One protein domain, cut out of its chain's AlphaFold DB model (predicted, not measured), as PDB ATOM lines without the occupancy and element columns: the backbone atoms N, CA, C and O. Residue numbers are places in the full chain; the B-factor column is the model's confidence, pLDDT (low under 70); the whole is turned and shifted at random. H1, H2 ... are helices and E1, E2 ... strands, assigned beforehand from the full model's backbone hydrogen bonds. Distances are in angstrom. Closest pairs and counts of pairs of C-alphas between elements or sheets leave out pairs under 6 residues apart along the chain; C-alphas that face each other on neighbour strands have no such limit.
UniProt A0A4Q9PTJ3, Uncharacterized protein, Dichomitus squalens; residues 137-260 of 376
ATOM      1  N   ASP A 137      16.896  11.083  37.721       62.53
ATOM      2  CA  ASP A 137      16.150   9.905  37.243       62.53
ATOM      3  C   ASP A 137      14.633  10.096  37.453       62.53
ATOM      4  O   ASP A 137      13.809   9.747  36.604       62.53
ATOM      5  N   VAL A 138      14.249  10.675  38.598       58.34
ATOM      6  CA  VAL A 138      12.849  10.923  38.973       58.34
ATOM      7  C   VAL A 138      12.220  12.059  38.157       58.34
ATOM      8  O   VAL A 138      11.038  11.963  37.824       58.34
ATOM      9  N   GLU A 139      12.958  13.114  37.801       69.31
ATOM     10  CA  GLU A 139      12.487  14.118  36.833       69.31
ATOM     11  C   GLU A 139      12.403  13.543  35.412       69.31
ATOM     12  O   GLU A 139      11.410  13.778  34.723       69.31
ATOM     13  N   HIS A 140      13.372  12.726  34.981       66.44
ATOM     14  CA  HIS A 140      13.352  12.134  33.641       66.44
ATOM     15  C   HIS A 140      12.139  11.205  33.454       66.44
ATOM     16  O   HIS A 140      11.403  11.318  32.470       66.44
ATOM     17  N   LEU A 141      11.825  10.398  34.472       51.81
ATOM     18  CA  LEU A 141      10.600   9.598  34.502       51.81
ATOM     19  C   LEU A 141       9.313  10.447  34.486       51.81
ATOM     20  O   LEU A 141       8.316   9.986  33.939       51.81
ATOM     21  N   LYS A 142       9.291  11.683  35.009       58.09
ATOM     22  CA  LYS A 142       8.123  12.587  34.872       58.09
ATOM     23  C   LYS A 142       7.955  13.148  33.459       58.09
ATOM     24  O   LYS A 142       6.842  13.549  33.125       58.09
ATOM     25  N   THR A 143       9.018  13.205  32.651       69.12
ATOM     26  CA  THR A 143       8.917  13.584  31.229       69.12
ATOM     27  C   THR A 143       8.445  12.449  30.325       69.12
ATOM     28  O   THR A 143       7.751  12.728  29.353       69.12
ATOM     29  N   GLU A 144       8.787  11.192  30.628       65.31
ATOM     30  CA  GLU A 144       8.399  10.044  29.790       65.31
ATOM     31  C   GLU A 144       7.061   9.404  30.193       65.31
ATOM     32  O   GLU A 144       6.338   8.877  29.348       65.31
ATOM     33  N   ILE A 145       6.705   9.432  31.480       55.62
ATOM     34  CA  ILE A 145       5.453   8.840  31.961       55.62
ATOM     35  C   ILE A 145       4.261   9.731  31.549       55.62
ATOM     36  O   ILE A 145       4.294  10.939  31.793       55.62
ATOM     37  N   PRO A 146       3.172   9.164  30.983       64.56
ATOM     38  CA  PRO A 146       2.026   9.936  30.505       64.56
ATOM     39  C   PRO A 146       1.484  10.947  31.530       64.56
ATOM     40  O   PRO A 146       1.350  10.599  32.707       64.56
ATOM     41  N   PRO A 147       1.038  12.154  31.118       65.94
ATOM     42  CA  PRO A 147       0.542  13.188  32.037       65.94
ATOM     43  C   PRO A 147      -0.595  12.736  32.966       65.94
ATOM     44  O   PRO A 147      -0.730  13.240  34.081       65.94
ATOM     45  N   ALA A 148      -1.388  11.743  32.546       56.38
ATOM     46  CA  ALA A 148      -2.417  11.108  33.370       56.38
ATOM     47  C   ALA A 148      -1.849  10.354  34.592       56.38
ATOM     48  O   ALA A 148      -2.556  10.189  35.583       56.38
ATOM     49  N   LEU A 149      -0.589   9.913  34.541       50.59
ATOM     50  CA  LEU A 149       0.128   9.197  35.596       50.59
ATOM     51  C   LEU A 149       1.046  10.107  36.439       50.59
ATOM     52  O   LEU A 149       1.374   9.742  37.568       50.59
ATOM     53  N   CYS A 150       1.383  11.324  36.002       61.47
ATOM     54  CA  CYS A 150       2.202  12.259  36.794       61.47
ATOM     55  C   CYS A 150       1.620  12.620  38.189       61.47
ATOM     56  O   CYS A 150       2.383  12.638  39.161       61.47
ATOM     57  N   PRO A 151       0.289  12.774  38.389       60.94
ATOM     58  CA  PRO A 151      -0.316  12.879  39.729       60.94
ATOM     59  C   PRO A 151      -0.087  11.650  40.627       60.94
ATOM     60  O   PRO A 151      -0.277  11.711  41.844       60.94
ATOM     61  N   TYR A 152       0.337  10.526  40.049       55.78
ATOM     62  CA  TYR A 152       0.656   9.272  40.727       55.78
ATOM     63  C   TYR A 152       2.163   9.149  41.017       55.78
ATOM     64  O   TYR A 152       2.520   8.408  41.929       55.78
ATOM     65  N   LEU A 153       3.013  10.008  40.439       57.72
ATOM     66  CA  LEU A 153       4.444  10.137  40.768       57.72
ATOM     67  C   LEU A 153       4.757  11.144  41.888       57.72
ATOM     68  O   LEU A 153       5.738  10.970  42.601       57.72
ATOM     69  N   THR A 154       3.930  12.177  42.086       64.56
ATOM     70  CA  THR A 154       4.142  13.183  43.152       64.56
ATOM     71  C   THR A 154       4.346  12.554  44.546       64.56
ATOM     72  O   THR A 154       3.653  11.585  44.875       64.56
ATOM     73  N   PRO A 155       5.232  13.081  45.411       59.59
ATOM     74  CA  PRO A 155       5.393  12.543  46.760       59.59
ATOM     75  C   PRO A 155       4.064  12.509  47.543       59.59
ATOM     76  O   PRO A 155       3.247  13.427  47.404       59.59
ATOM     77  N   PRO A 156       3.806  11.464  48.354       65.88
ATOM     78  CA  PRO A 156       2.631  11.421  49.222       65.88
ATOM     79  C   PRO A 156       2.611  12.613  50.188       65.88
ATOM     80  O   PRO A 156       3.656  13.044  50.677       65.88
ATOM     81  N   ARG A 157       1.417  13.146  50.485       70.69
ATOM     82  CA  ARG A 157       1.273  14.319  51.362       70.69
ATOM     83  C   ARG A 157       1.846  14.030  52.757       70.69
ATOM     84  O   ARG A 157       1.379  13.125  53.447       70.69
ATOM     85  N   SER A 158       2.817  14.834  53.182       71.62
ATOM     86  CA  SER A 158       3.526  14.680  54.461       71.62
ATOM     87  C   SER A 158       2.649  14.929  55.696       71.62
ATOM     88  O   SER A 158       2.965  14.439  56.779       71.62
ATOM     89  N   ASP A 159       1.521  15.628  55.542       80.44
ATOM     90  CA  ASP A 159       0.566  15.912  56.620       80.44
ATOM     91  C   ASP A 159      -0.098  14.654  57.205       80.44
ATOM     92  O   ASP A 159      -0.449  14.634  58.385       80.44
ATOM     93  N   LYS A 160      -0.215  13.577  56.419       80.31
ATOM     94  CA  LYS A 160      -0.820  12.312  56.860       80.31
ATOM     95  C   LYS A 160       0.132  11.384  57.620       80.31
ATOM     96  O   LYS A 160      -0.313  10.317  58.024       80.31
ATOM     97  N   GLY A 161       1.383  11.763  57.885       81.75
ATOM     98  CA  GLY A 161       2.299  10.986  58.734       81.75
ATOM     99  C   GLY A 161       3.382  10.200  57.976       81.75
ATOM    100  O   GLY A 161       3.562  10.400  56.772       81.75
ATOM    101  N   PRO A 162       4.148   9.345  58.687       78.56
ATOM    102  CA  PRO A 162       5.456   8.862  58.246       78.56
ATOM    103  C   PRO A 162       5.377   8.051  56.951       78.56
ATOM    104  O   PRO A 162       4.737   7.001  56.907       78.56
ATOM    105  N   VAL A 163       6.072   8.533  55.916       71.94
ATOM    106  CA  VAL A 163       6.242   7.806  54.654       71.94
ATOM    107  C   VAL A 163       7.002   6.504  54.948       71.94
ATOM    108  O   VAL A 163       8.090   6.574  55.524       71.94
ATOM    109  N   PRO A 164       6.459   5.319  54.605       68.06
ATOM    110  CA  PRO A 164       7.131   4.050  54.876       68.06
ATOM    111  C   PRO A 164       8.492   3.965  54.177       68.06
ATOM    112  O   PRO A 164       8.599   4.263  52.987       68.06
ATOM    113  N   THR A 165       9.520   3.535  54.905       62.38
ATOM    114  CA  THR A 165      10.928   3.647  54.500       62.38
ATOM    115  C   THR A 165      11.343   2.637  53.426       62.38
ATOM    116  O   THR A 165      11.870   1.566  53.729       62.38
ATOM    117  N   GLU A 166      11.120   3.037  52.167       52.34
ATOM    118  CA  GLU A 166      11.892   2.785  50.923       52.34
ATOM    119  C   GLU A 166      12.139   1.335  50.453       52.34
ATOM    120  O   GLU A 166      12.120   1.064  49.258       52.34
ATOM    121  N   THR A 167      12.277   0.364  51.347       54.34
ATOM    122  CA  THR A 167      12.542  -1.064  51.076       54.34
ATOM    123  C   THR A 167      11.316  -1.846  50.571       54.34
ATOM    124  O   THR A 167      11.227  -3.067  50.713       54.34
ATOM    125  N   ARG A 168      10.322  -1.152  50.009       65.25
ATOM    126  CA  ARG A 168       8.988  -1.687  49.707       65.25
ATOM    127  C   ARG A 168       8.774  -1.815  48.203       65.25
ATOM    128  O   ARG A 168       9.051  -0.892  47.448       65.25
ATOM    129  N   THR A 169       8.227  -2.955  47.774       76.62
ATOM    130  CA  THR A 169       7.917  -3.210  46.358       76.62
ATOM    131  C   THR A 169       6.977  -2.144  45.791       76.62
ATOM    132  O   THR A 169       6.154  -1.575  46.513       76.62
ATOM    133  N   PHE A 170       7.038  -1.906  44.480       73.12
ATOM    134  CA  PHE A 170       6.215  -0.890  43.815       73.12
ATOM    135  C   PHE A 170       4.703  -1.064  44.086       73.12
ATOM    136  O   PHE A 170       3.993  -0.096  44.363       73.12
ATOM    137  N   ALA A 171       4.215  -2.308  44.151       71.94
ATOM    138  CA  ALA A 171       2.835  -2.622  44.535       71.94
ATOM    139  C   ALA A 171       2.475  -2.219  45.986       71.94
ATOM    140  O   ALA A 171       1.313  -1.935  46.285       71.94
ATOM    141  N   ALA A 172       3.450  -2.183  46.900       73.06
ATOM    142  CA  ALA A 172       3.268  -1.650  48.247       73.06
ATOM    143  C   ALA A 172       3.314  -0.111  48.260       73.06
ATOM    144  O   ALA A 172       2.464   0.488  48.916       73.06
ATOM    145  N   PHE A 173       4.213   0.531  47.502       78.94
ATOM    146  CA  PHE A 173       4.217   1.995  47.322       78.94
ATOM    147  C   PHE A 173       2.868   2.508  46.789       78.94
ATOM    148  O   PHE A 173       2.261   3.393  47.395       78.94
ATOM    149  N   LEU A 174       2.336   1.886  45.728       78.69
ATOM    150  CA  LEU A 174       1.023   2.235  45.173       78.69
ATOM    151  C   LEU A 174      -0.110   2.099  46.203       78.69
ATOM    152  O   LEU A 174      -1.003   2.947  46.231       78.69
ATOM    153  N   ARG A 175      -0.063   1.091  47.089       76.38
ATOM    154  CA  ARG A 175      -1.034   0.958  48.192       76.38
ATOM    155  C   ARG A 175      -0.980   2.147  49.143       76.38
ATOM    156  O   ARG A 175      -2.018   2.664  49.538       76.38
ATOM    157  N   TRP A 176       0.219   2.578  49.528       80.88
ATOM    158  CA  TRP A 176       0.353   3.741  50.401       80.88
ATOM    159  C   TRP A 176      -0.186   4.984  49.724       80.88
ATOM    160  O   TRP A 176      -0.973   5.705  50.336       80.88
ATOM    161  N   LYS A 177       0.133   5.193  48.445       83.31
ATOM    162  CA  LYS A 177      -0.355   6.363  47.723       83.31
ATOM    163  C   LYS A 177      -1.886   6.432  47.628       83.31
ATOM    164  O   LYS A 177      -2.424   7.532  47.749       83.31
ATOM    165  N   THR A 178      -2.618   5.316  47.511       85.12
ATOM    166  CA  THR A 178      -4.096   5.382  47.555       85.12
ATOM    167  C   THR A 178      -4.638   5.797  48.925       85.12
ATOM    168  O   THR A 178      -5.619   6.535  48.970       85.12
ATOM    169  N   PHE A 179      -3.995   5.413  50.034       88.44
ATOM    170  CA  PHE A 179      -4.368   5.892  51.373       88.44
ATOM    171  C   PHE A 179      -3.961   7.354  51.618       88.44
ATOM    172  O   PHE A 179      -4.763   8.128  52.140       88.44
ATOM    173  N   TYR A 180      -2.767   7.774  51.186       88.75
ATOM    174  CA  TYR A 180      -2.353   9.183  51.237       88.75
ATOM    175  C   TYR A 180      -3.288  10.095  50.425       88.75
ATOM    176  O   TYR A 180      -3.548  11.227  50.839       88.75
ATOM    177  N   ASN A 181      -3.866   9.597  49.329       88.19
ATOM    178  CA  ASN A 181      -4.768  10.365  48.470       88.19
ATOM    179  C   ASN A 181      -6.265  10.278  48.850       88.19
ATOM    180  O   ASN A 181      -7.051  11.032  48.287       88.19
ATOM    181  N   ASP A 182      -6.697   9.427  49.794       91.00
ATOM    182  CA  ASP A 182      -8.107   9.396  50.237       91.00
ATOM    183  C   ASP A 182      -8.365  10.446  51.332       91.00
ATOM    184  O   ASP A 182      -7.778  10.393  52.415       91.00
ATOM    185  N   ASP A 183      -9.265  11.396  51.076       91.75
ATOM    186  CA  ASP A 183      -9.655  12.467  52.010       91.75
ATOM    187  C   ASP A 183     -10.299  11.976  53.316       91.75
ATOM    188  O   ASP A 183     -10.401  12.741  54.285       91.75
ATOM    189  N   LEU A 184     -10.720  10.705  53.362       93.69
ATOM    190  CA  LEU A 184     -11.204  10.059  54.582       93.69
ATOM    191  C   LEU A 184     -10.082   9.501  55.470       93.69
ATOM    192  O   LEU A 184     -10.346   9.201  56.634       93.69
ATOM    193  N   VAL A 185      -8.846   9.383  54.975       94.94
ATOM    194  CA  VAL A 185      -7.666   9.121  55.814       94.94
ATOM    195  C   VAL A 185      -7.184  10.452  56.380       94.94
ATOM    196  O   VAL A 185      -6.769  11.340  55.636       94.94
ATOM    197  N   GLU A 186      -7.234  10.590  57.702       94.81
ATOM    198  CA  GLU A 186      -6.700  11.755  58.418       94.81
ATOM    199  C   GLU A 186      -5.212  11.601  58.702       94.81
ATOM    200  O   GLU A 186      -4.448  12.545  58.535       94.81
ATOM    201  N   ARG A 187      -4.810  10.402  59.129       94.62
ATOM    202  CA  ARG A 187      -3.428  10.084  59.467       94.62
ATOM    203  C   ARG A 187      -3.163   8.594  59.298       94.62
ATOM    204  O   ARG A 187      -3.949   7.762  59.743       94.62
ATOM    205  N   ILE A 188      -2.029   8.274  58.701       92.38
ATOM    206  CA  ILE A 188      -1.351   6.987  58.794       92.38
ATOM    207  C   ILE A 188      -0.554   7.024  60.102       92.38
ATOM    208  O   ILE A 188       0.274   7.911  60.321       92.38
ATOM    209  N   ILE A 189      -0.884   6.126  61.027       91.69
ATOM    210  CA  ILE A 189      -0.242   6.058  62.347       91.69
ATOM    211  C   ILE A 189       1.072   5.283  62.231       91.69
ATOM    212  O   ILE A 189       2.095   5.731  62.742       91.69
ATOM    213  N   ASP A 190       1.030   4.161  61.516       88.88
ATOM    214  CA  ASP A 190       2.147   3.257  61.268       88.88
ATOM    215  C   ASP A 190       1.916   2.466  59.962       88.88
ATOM    216  O   ASP A 190       0.909   2.638  59.271       88.88
ATOM    217  N   GLU A 191       2.838   1.559  59.633       82.75
ATOM    218  CA  GLU A 191       2.809   0.728  58.423       82.75
ATOM    219  C   GLU A 191       1.642  -0.277  58.317       82.75
ATOM    220  O   GLU A 191       1.591  -1.061  57.362       82.75
ATOM    221  N   ARG A 192       0.744  -0.328  59.301       87.12
ATOM    222  CA  ARG A 192      -0.434  -1.198  59.349       87.12
ATOM    223  C   ARG A 192      -1.692  -0.482  59.840       87.12
ATOM    224  O   ARG A 192      -2.736  -1.117  59.847       87.12
ATOM    225  N   THR A 193      -1.651   0.804  60.181       92.25
ATOM    226  CA  THR A 193      -2.773   1.461  60.869       92.25
ATOM    227  C   THR A 193      -3.130   2.809  60.243       92.25
ATOM    228  O   THR A 193      -2.340   3.756  60.280       92.25
ATOM    229  N   VAL A 194      -4.358   2.934  59.723       94.50
ATOM    230  CA  VAL A 194      -4.902   4.203  59.196       94.50
ATOM    231  C   VAL A 194      -6.046   4.724  60.064       94.50
ATOM    232  O   VAL A 194      -6.937   3.971  60.449       94.50
ATOM    233  N   MET A 195      -6.046   6.020  60.375       95.81
ATOM    234  CA  MET A 195      -7.092   6.676  61.159       95.81
ATOM    235  C   MET A 195      -8.102   7.372  60.243       95.81
ATOM    236  O   MET A 195      -7.744   8.220  59.419       95.81
ATOM    237  N   CYS A 196      -9.383   7.031  60.400       96.12
ATOM    238  CA  CYS A 196     -10.462   7.641  59.627       96.12
ATOM    239  C   CYS A 196     -10.861   9.018  60.170       96.12
ATOM    240  O   CYS A 196     -11.305   9.144  61.314       96.12
ATOM    241  N   ARG A 197     -10.826  10.024  59.291       95.31
ATOM    242  CA  ARG A 197     -11.142  11.431  59.568       95.31
ATOM    243  C   ARG A 197     -12.521  11.659  60.180       95.31
ATOM    244  O   ARG A 197     -12.684  12.556  61.004       95.31
ATOM    245  N   LEU A 198     -13.503  10.851  59.769       93.56
ATOM    246  CA  LEU A 198     -14.912  11.016  60.138       93.56
ATOM    247  C   LEU A 198     -15.289  10.345  61.462       93.56
ATOM    248  O   LEU A 198     -16.175  10.838  62.150       93.56
ATOM    249  N   CYS A 199     -14.662   9.219  61.822       95.31
ATOM    250  CA  CYS A 199     -14.998   8.489  63.055       95.31
ATOM    251  C   CYS A 199     -13.878   8.437  64.098       95.31
ATOM    252  O   CYS A 199     -14.110   7.894  65.177       95.31
ATOM    253  N   LYS A 200     -12.684   8.964  63.785       95.56
ATOM    254  CA  LYS A 200     -11.473   8.925  64.627       95.56
ATOM    255  C   LYS A 200     -11.086   7.510  65.086       95.56
ATOM    256  O   LYS A 200     -10.478   7.335  66.136       95.56
ATOM    257  N   ARG A 201     -11.462   6.485  64.310       96.06
ATOM    258  CA  ARG A 201     -11.101   5.084  64.570       96.06
ATOM    259  C   ARG A 201      -9.913   4.671  63.720       96.06
ATOM    260  O   ARG A 201      -9.835   5.026  62.542       96.06
ATOM    261  N   ASN A 202      -9.060   3.865  64.330       95.81
ATOM    262  CA  ASN A 202      -7.953   3.182  63.684       95.81
ATOM    263  C   ASN A 202      -8.474   1.966  62.902       95.81
ATOM    264  O   ASN A 202      -9.433   1.316  63.325       95.81
ATOM    265  N   PHE A 203      -7.852   1.685  61.762       93.75
ATOM    266  CA  PHE A 203      -8.156   0.556  60.892       93.75
ATOM    267  C   PHE A 203      -6.889  -0.224  60.564       93.75
ATOM    268  O   PHE A 203      -6.002   0.281  59.874       93.75
ATOM    269  N   ASP A 204      -6.867  -1.472  61.026       91.94
ATOM    270  CA  ASP A 204      -5.736  -2.378  60.869       91.94
ATOM    271  C   ASP A 204      -5.715  -2.974  59.452       91.94
ATOM    272  O   ASP A 204      -6.543  -3.820  59.075       91.94
ATOM    273  N   LEU A 205      -4.738  -2.524  58.673       87.62
ATOM    274  CA  LEU A 205      -4.310  -3.080  57.400       87.62
ATOM    275  C   LEU A 205      -3.545  -4.384  57.673       87.62
ATOM    276  O   LEU A 205      -2.504  -4.414  58.328       87.62
ATOM    277  N   CYS A 206      -4.049  -5.490  57.142       82.06
ATOM    278  CA  CYS A 206      -3.523  -6.838  57.352       82.06
ATOM    279  C   CYS A 206      -2.396  -7.197  56.363       82.06
ATOM    280  O   CYS A 206      -2.137  -8.372  56.106       82.06
ATOM    281  N   GLY A 207      -1.736  -6.199  55.770       74.88
ATOM    282  CA  GLY A 207      -0.596  -6.385  54.875       74.88
ATOM    283  C   GLY A 207      -0.954  -6.850  53.458       74.88
ATOM    284  O   GLY A 207      -0.081  -6.830  52.587       74.88
ATOM    285  N   THR A 208      -2.224  -7.126  53.152       78.56
ATOM    286  CA  THR A 208      -2.674  -7.668  51.858       78.56
ATOM    287  C   THR A 208      -3.540  -6.671  51.076       78.56
ATOM    288  O   THR A 208      -4.681  -6.404  51.436       78.56
ATOM    289  N   MET A 209      -3.004  -6.168  49.950       69.94
ATOM    290  CA  MET A 209      -3.604  -5.160  49.043       69.94
ATOM    291  C   MET A 209      -5.134  -5.237  48.926       69.94
ATOM    292  O   MET A 209      -5.841  -4.278  49.230       69.94
ATOM    293  N   VAL A 210      -5.634  -6.391  48.474       75.19
ATOM    294  CA  VAL A 210      -7.050  -6.602  48.145       75.19
ATOM    295  C   VAL A 210      -7.927  -6.519  49.394       75.19
ATOM    296  O   VAL A 210      -8.968  -5.870  49.369       75.19
ATOM    297  N   TYR A 211      -7.496  -7.144  50.487       79.00
ATOM    298  CA  TYR A 211      -8.248  -7.236  51.736       79.00
ATOM    299  C   TYR A 211      -8.274  -5.899  52.486       79.00
ATOM    300  O   TYR A 211      -9.328  -5.467  52.952       79.00
ATOM    301  N   ASP A 212      -7.132  -5.211  52.532       83.56
ATOM    302  CA  ASP A 212      -6.975  -3.883  53.127       83.56
ATOM    303  C   ASP A 212      -7.892  -2.869  52.429       83.56
ATOM    304  O   ASP A 212      -8.681  -2.173  53.075       83.56
ATOM    305  N   TRP A 213      -7.861  -2.849  51.091       82.06
ATOM    306  CA  TRP A 213      -8.718  -1.981  50.288       82.06
ATOM    307  C   TRP A 213     -10.197  -2.389  50.345       82.06
ATOM    308  O   TRP A 213     -11.073  -1.526  50.325       82.06
ATOM    309  N   GLN A 214     -10.512  -3.681  50.485       87.25
ATOM    310  CA  GLN A 214     -11.886  -4.156  50.671       87.25
ATOM    311  C   GLN A 214     -12.456  -3.736  52.037       87.25
ATOM    312  O   GLN A 214     -13.575  -3.222  52.088       87.25
ATOM    313  N   LYS A 215     -11.698  -3.894  53.132       89.38
ATOM    314  CA  LYS A 215     -12.067  -3.398  54.473       89.38
ATOM    315  C   LYS A 215     -12.271  -1.883  54.462       89.38
ATOM    316  O   LYS A 215     -13.318  -1.401  54.902       89.38
ATOM    317  N   TRP A 216     -11.300  -1.139  53.934       92.50
ATOM    318  CA  TRP A 216     -11.373   0.319  53.861       92.50
ATOM    319  C   TRP A 216     -12.525   0.796  52.968       92.50
ATOM    320  O   TRP A 216     -13.313   1.647  53.373       92.50
ATOM    321  N   GLY A 217     -12.718   0.172  51.804       90.88
ATOM    322  CA  GLY A 217     -13.833   0.446  50.898       90.88
ATOM    323  C   GLY A 217     -15.204   0.188  51.532       90.88
ATOM    324  O   GLY A 217     -16.115   1.001  51.370       90.88
ATOM    325  N   GLN A 218     -15.357  -0.883  52.321       93.25
ATOM    326  CA  GLN A 218     -16.573  -1.131  53.106       93.25
ATOM    327  C   GLN A 218     -16.790  -0.076  54.198       93.25
ATOM    328  O   GLN A 218     -17.931   0.325  54.442       93.25
ATOM    329  N   HIS A 219     -15.721   0.390  54.850       93.31
ATOM    330  CA  HIS A 219     -15.788   1.458  55.845       93.31
ATOM    331  C   HIS A 219     -16.190   2.803  55.212       93.31
ATOM    332  O   HIS A 219     -17.164   3.418  55.651       93.31
ATOM    333  N   ARG A 220     -15.534   3.196  54.113       89.94
ATOM    334  CA  ARG A 220     -15.858   4.366  53.279       89.94
ATOM    335  C   ARG A 220     -17.312   4.319  52.803       89.94
ATOM    336  O   ARG A 220     -18.068   5.254  53.052       89.94
ATOM    337  N   ALA A 221     -17.764   3.196  52.242       89.56
ATOM    338  CA  ALA A 221     -19.156   2.998  51.822       89.56
ATOM    339  C   ALA A 221     -20.173   2.927  52.981       89.56
ATOM    340  O   ALA A 221     -21.376   3.058  52.745       89.56
ATOM    341  N   ARG A 222     -19.744   2.710  54.231       93.00
ATOM    342  CA  ARG A 222     -20.597   2.875  55.421       93.00
ATOM    343  C   ARG A 222     -20.704   4.350  55.807       93.00
ATOM    344  O   ARG A 222     -21.804   4.811  56.071       93.00
ATOM    345  N   HIS A 223     -19.602   5.098  55.770       88.56
ATOM    346  CA  HIS A 223     -19.623   6.534  56.057       88.56
ATOM    347  C   HIS A 223     -20.442   7.333  55.044       88.56
ATOM    348  O   HIS A 223     -21.333   8.057  55.469       88.56
ATOM    349  N   ILE A 224     -20.242   7.121  53.738       84.12
ATOM    350  CA  ILE A 224     -20.994   7.810  52.669       84.12
ATOM    351  C   ILE A 224     -22.517   7.667  52.857       84.12
ATOM    352  O   ILE A 224     -23.266   8.619  52.652       84.12
ATOM    353  N   ARG A 225     -22.985   6.488  53.296       88.12
ATOM    354  CA  ARG A 225     -24.407   6.234  53.585       88.12
ATOM    355  C   ARG A 225     -24.908   6.897  54.870       88.12
ATOM    356  O   ARG A 225     -26.097   7.176  54.960       88.12
ATOM    357  N   ASN A 226     -24.031   7.150  55.841       89.44
ATOM    358  CA  ASN A 226     -24.399   7.673  57.158       89.44
ATOM    359  C   ASN A 226     -24.284   9.207  57.264       89.44
ATOM    360  O   ASN A 226     -25.058   9.808  57.998       89.44
ATOM    361  N   THR A 227     -23.340   9.845  56.558       82.69
ATOM    362  CA  THR A 227     -23.191  11.320  56.520       82.69
ATOM    363  C   THR A 227     -23.961  11.976  55.369       82.69
ATOM    364  O   THR A 227     -24.012  13.200  55.276       82.69
ATOM    365  N   GLY A 228     -24.550  11.170  54.481       77.25
ATOM    366  CA  GLY A 228     -25.187  11.630  53.250       77.25
ATOM    367  C   GLY A 228     -24.178  12.033  52.160       77.25
ATOM    368  O   GLY A 228     -22.995  12.249  52.442       77.25
ATOM    369  N   PRO A 229     -24.630  12.146  50.896       66.44
ATOM    370  CA  PRO A 229     -23.749  12.419  49.759       66.44
ATOM    371  C   PRO A 229     -23.098  13.811  49.820       66.44
ATOM    372  O   PRO A 229     -21.958  13.969  49.397       66.44
ATOM    373  N   ASN A 230     -23.778  14.802  50.402       67.31
ATOM    374  CA  ASN A 230     -23.368  16.213  50.360       67.31
ATOM    375  C   ASN A 230     -22.184  16.570  51.286       67.31
ATOM    376  O   ASN A 230     -21.782  17.729  51.318       67.31
ATOM    377  N   GLN A 231     -21.648  15.621  52.065       61.00
ATOM    378  CA  GLN A 231     -20.554  15.860  53.025       61.00
ATOM    379  C   GLN A 231     -19.271  15.065  52.727       61.00
ATOM    380  O   GLN A 231     -18.343  15.070  53.535       61.00
ATOM    381  N   VAL A 232     -19.200  14.355  51.597       57.88
ATOM    382  CA  VAL A 232     -18.057  13.494  51.259       57.88
ATOM    383  C   VAL A 232     -17.141  14.208  50.261       57.88
ATOM    384  O   VAL A 232     -17.566  14.437  49.129       57.88
ATOM    385  N   PRO A 233     -15.880  14.523  50.616       54.66
ATOM    386  CA  PRO A 233     -14.908  15.005  49.644       54.66
ATOM    387  C   PRO A 233     -14.542  13.881  48.665       54.66
ATOM    388  O   PRO A 233     -14.131  12.795  49.085       54.66
ATOM    389  N   GLY A 234     -14.710  14.157  47.369       55.97
ATOM    390  CA  GLY A 234     -14.243  13.330  46.255       55.97
ATOM    391  C   GLY A 234     -14.946  11.976  46.060       55.97
ATOM    392  O   GLY A 234     -14.981  11.110  46.947       55.97
ATOM    393  N   GLU A 235     -15.387  11.712  44.823       49.25
ATOM    394  CA  GLU A 235     -15.358  10.325  44.350       49.25
ATOM    395  C   GLU A 235     -13.875   9.916  44.253       49.25
ATOM    396  O   GLU A 235     -13.088  10.628  43.626       49.25
ATOM    397  N   PRO A 236     -13.444   8.831  44.917       51.84
ATOM    398  CA  PRO A 236     -12.034   8.495  44.988       51.84
ATOM    399  C   PRO A 236     -11.588   7.921  43.648       51.84
ATOM    400  O   PRO A 236     -12.308   7.124  43.038       51.84
ATOM    401  N   VAL A 237     -10.359   8.237  43.234       49.12
ATOM    402  CA  VAL A 237      -9.737   7.535  42.110       49.12
ATOM    403  C   VAL A 237      -9.706   6.045  42.426       49.12
ATOM    404  O   VAL A 237      -8.945   5.562  43.269       49.12
ATOM    405  N   ARG A 238     -10.527   5.289  41.704       53.28
ATOM    406  CA  ARG A 238     -10.461   3.837  41.705       53.28
ATOM    407  C   ARG A 238      -9.226   3.402  40.928       53.28
ATOM    408  O   ARG A 238      -9.276   3.260  39.710       53.28
ATOM    409  N   LEU A 239      -8.142   3.113  41.650       45.69
ATOM    410  CA  LEU A 239      -6.976   2.423  41.085       45.69
ATOM    411  C   LEU A 239      -7.393   1.085  40.438       45.69
ATOM    412  O   LEU A 239      -6.845   0.694  39.416       45.69
ATOM    413  N   ASP A 240      -8.450   0.441  40.954       44.22
ATOM    414  CA  ASP A 240      -9.067  -0.747  40.345       44.22
ATOM    415  C   ASP A 240      -9.703  -0.492  38.965       44.22
ATOM    416  O   ASP A 240      -9.950  -1.445  38.241       44.22
ATOM    417  N   ARG A 241      -9.962   0.761  38.575       45.78
ATOM    418  CA  ARG A 241     -10.497   1.126  37.253       45.78
ATOM    419  C   ARG A 241      -9.369   1.335  36.243       45.78
ATOM    420  O   ARG A 241      -9.481   0.833  35.132       45.78
ATOM    421  N   LEU A 242      -8.269   1.965  36.666       43.75
ATOM    422  CA  LEU A 242      -7.007   2.026  35.913       43.75
ATOM    423  C   LEU A 242      -6.473   0.607  35.643       43.75
ATOM    424  O   LEU A 242      -6.303   0.215  34.495       43.75
ATOM    425  N   LEU A 243      -6.332  -0.208  36.695       42.94
ATOM    426  CA  LEU A 243      -5.780  -1.568  36.615       42.94
ATOM    427  C   LEU A 243      -6.722  -2.610  35.968       42.94
ATOM    428  O   LEU A 243      -6.275  -3.696  35.612       42.94
ATOM    429  N   ARG A 244      -8.022  -2.310  35.810       44.84
ATOM    430  CA  ARG A 244      -8.949  -3.106  34.972       44.84
ATOM    431  C   ARG A 244      -8.988  -2.637  33.518       44.84
ATOM    432  O   ARG A 244      -9.360  -3.433  32.665       44.84
ATOM    433  N   GLY A 245      -8.656  -1.376  33.238       39.41
ATOM    434  CA  GLY A 245      -8.568  -0.860  31.869       39.41
ATOM    435  C   GLY A 245      -7.421  -1.506  31.093       39.41
ATOM    436  O   GLY A 245      -7.583  -1.847  29.929       39.41
ATOM    437  N   THR A 246      -6.302  -1.763  31.773       40.84
ATOM    438  CA  THR A 246      -5.079  -2.350  31.198       40.84
ATOM    439  C   THR A 246      -5.010  -3.880  31.254       40.84
ATOM    440  O   THR A 246      -4.008  -4.461  30.844       40.84
ATOM    441  N   CYS A 247      -6.032  -4.572  31.774       37.22
ATOM    442  CA  CYS A 247      -6.007  -6.031  31.928       37.22
ATOM    443  C   CYS A 247      -7.385  -6.674  31.750       37.22
ATOM    444  O   CYS A 247      -8.300  -6.483  32.558       37.22
ATOM    445  N   THR A 248      -7.509  -7.542  30.742       42.72
ATOM    446  CA  THR A 248      -8.691  -8.393  30.569       42.72
ATOM    447  C   THR A 248      -8.876  -9.316  31.783       42.72
ATOM    448  O   THR A 248      -7.916  -9.770  32.414       42.72
ATOM    449  N   ARG A 249     -10.141  -9.593  32.143       43.97
ATOM    450  CA  ARG A 249     -10.539 -10.147  33.460       43.97
ATOM    451  C   ARG A 249      -9.805 -11.420  33.911       43.97
ATOM    452  O   ARG A 249      -9.717 -11.646  35.114       43.97
ATOM    453  N   ASN A 250      -9.292 -12.230  32.984       39.38
ATOM    454  CA  ASN A 250      -8.629 -13.501  33.291       39.38
ATOM    455  C   ASN A 250      -7.119 -13.363  33.568       39.38
ATOM    456  O   ASN A 250      -6.580 -14.153  34.342       39.38
ATOM    457  N   LEU A 251      -6.439 -12.355  33.003       41.47
ATOM    458  CA  LEU A 251      -5.013 -12.111  33.273       41.47
ATOM    459  C   LEU A 251      -4.799 -11.558  34.688       41.47
ATOM    460  O   LEU A 251      -3.866 -11.962  35.377       41.47
ATOM    461  N   TYR A 252      -5.725 -10.716  35.160       41.34
ATOM    462  CA  TYR A 252      -5.656 -10.031  36.458       41.34
ATOM    463  C   TYR A 252      -5.474 -10.968  37.670       41.34
ATOM    464  O   TYR A 252      -4.826 -10.601  38.647       41.34
ATOM    465  N   TYR A 253      -6.019 -12.190  37.611       38.41
ATOM    466  CA  TYR A 253      -5.897 -13.184  38.687       38.41
ATOM    467  C   TYR A 253      -4.711 -14.147  38.531       38.41
ATOM    468  O   TYR A 253      -4.281 -14.719  39.530       38.41
ATOM    469  N   ARG A 254      -4.170 -14.336  37.318       36.62
ATOM    470  CA  ARG A 254      -2.982 -15.180  37.093       36.62
ATOM    471  C   ARG A 254      -1.681 -14.392  37.242       36.62
ATOM    472  O   ARG A 254      -0.772 -14.849  37.927       36.62
ATOM    473  N   ASN A 255      -1.613 -13.187  36.680       36.62
ATOM    474  CA  ASN A 255      -0.361 -12.433  36.601       36.62
ATOM    475  C   ASN A 255      -0.016 -11.681  37.898       36.62
ATOM    476  O   ASN A 255       1.146 -11.335  38.082       36.62
ATOM    477  N   TRP A 256      -0.955 -11.495  38.841       38.41
ATOM    478  CA  TRP A 256      -0.644 -10.877  40.146       38.41
ATOM    479  C   TRP A 256       0.493 -11.628  40.867       38.41
ATOM    480  O   TRP A 256       1.376 -10.996  41.441       38.41
ATOM    481  N   ALA A 257       0.533 -12.962  40.772       33.16
ATOM    482  CA  ALA A 257       1.608 -13.770  41.353       33.16
ATOM    483  C   ALA A 257       2.999 -13.403  40.792       33.16
ATOM    484  O   ALA A 257       3.960 -13.306  41.556       33.16
ATOM    485  N   VAL A 258       3.094 -13.117  39.488       34.72
ATOM    486  CA  VAL A 258       4.338 -12.695  38.815       34.72
ATOM    487  C   VAL A 258       4.808 -11.337  39.348       34.72
ATOM    488  O   VAL A 258       5.966 -11.179  39.723       34.72
ATOM    489  N   TRP A 259       3.880 -10.393  39.536       28.83
ATOM    490  CA  TRP A 259       4.154  -9.065  40.111       28.83
ATOM    491  C   TRP A 259       4.583  -9.113  41.595       28.83
ATOM    492  O   TRP A 259       4.973  -8.091  42.160       28.83
ATOM    493  N   THR A 260       4.530 -10.285  42.241       33.00
ATOM    494  CA  THR A 260       5.049 -10.518  43.602       33.00
ATOM    495  C   THR A 260       6.356 -11.317  43.666       33.00
ATOM    496  O   THR A 260       6.870 -11.503  44.767       33.00
TER     497      THR A 260
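AT A GLANCE: This is residues 137 to 260 of the 376 residues of an uncharacterized protein of Dichomitus squalens (UniProt A0A4Q9PTJ3). A small three-stranded sheet has two helices, H3 and H4, over one face, running the same way. Four shorter helices, H1 and H2 before them and H5 and H6 after, lie beyond H3 on the side away from the sheet, loosely attached. The printed part has 124 residues, with six named helices and three named strands in the order H1 H2 H3 E1 E2 E3 H4 H5 H6; the sheet runs E1, E2, E3, antiparallel, and the class is mostly helix. The whole is compact, with a radius of gyration of the C-alphas of 15.5 A and spans of 40 by 34 by 28 A.

IN THESE COORDINATES: H1, residues 137 to 144, begins at C-alpha 137 (16.150, 9.905, 37.243) and is 10.8 A long. H2 is residues 150 to 153, and H3, residues 170 to 181, is 16.4 A long. E1, residues 185 to 190, is 12.7 A long; E2 is residues 193 to 196 and E3 residues 202 to 204. H4, residues 209 to 227, is 26.7 A long and begins at C-alpha 209 (-3.604, -5.160, 49.043). H5 is residues 239 to 245. H6, residues 251 to 260, is 14.5 A long and ends at C-alpha 260 (5.049, -10.518, 43.602).

HOW THE PARTS SIT: E1, E2 and E3 form a meander, each strand the antiparallel neighbour of the one before, and both pairs are hairpins. N 195 and O 187 are 2.8 A apart, and N 203 and O 194 are 2.8 A apart, within hydrogen-bond range. There are two layers, helices on one face of a sheet: H3 and H4 on E1 E2 E3. The closest C-alphas of H3 and E1 are those of Phe 179 and Val 185, 6.4 A; of E3 and H4, those of Phe 203 and Trp 216, 7.7 A. H3 and H4 are close but not clearly touching, at Arg 175 and Met 209, whose C-alphas are 6.7 A apart, with a shallow tilt of 12 degrees. H3 is also close to, but not clearly touching, H2, with the C-alphas of Tyr 152 and Lys 177 7.6 A apart; H5, with those of Thr 178 and Leu 239 7.7 A apart; and H6, with those of Ala 171 and Trp 259 7.9 A apart. H1 and H2 are close but not clearly touching, at Lys 142 and Cys 150, whose C-alphas are 6.2 A apart. H4 and H5 are apart. H1, H3 and H5 have every O i to N i+4 pair within hydrogen-bond range; H4 has 14 of 15 and H6 3 of 6, and H2 is too short for such a pair.

THE WHOLE: The C-alphas of Asp 137 and Asn 226 are the two farthest apart, 45.2 A. The printed part has no cut. The links from H2 to H3 and from H4 to H5 are long. Mean pLDDT of the printed part is 70.3; residues 137 to 156, 164 to 168, 209 and 229 to 260 are under 70.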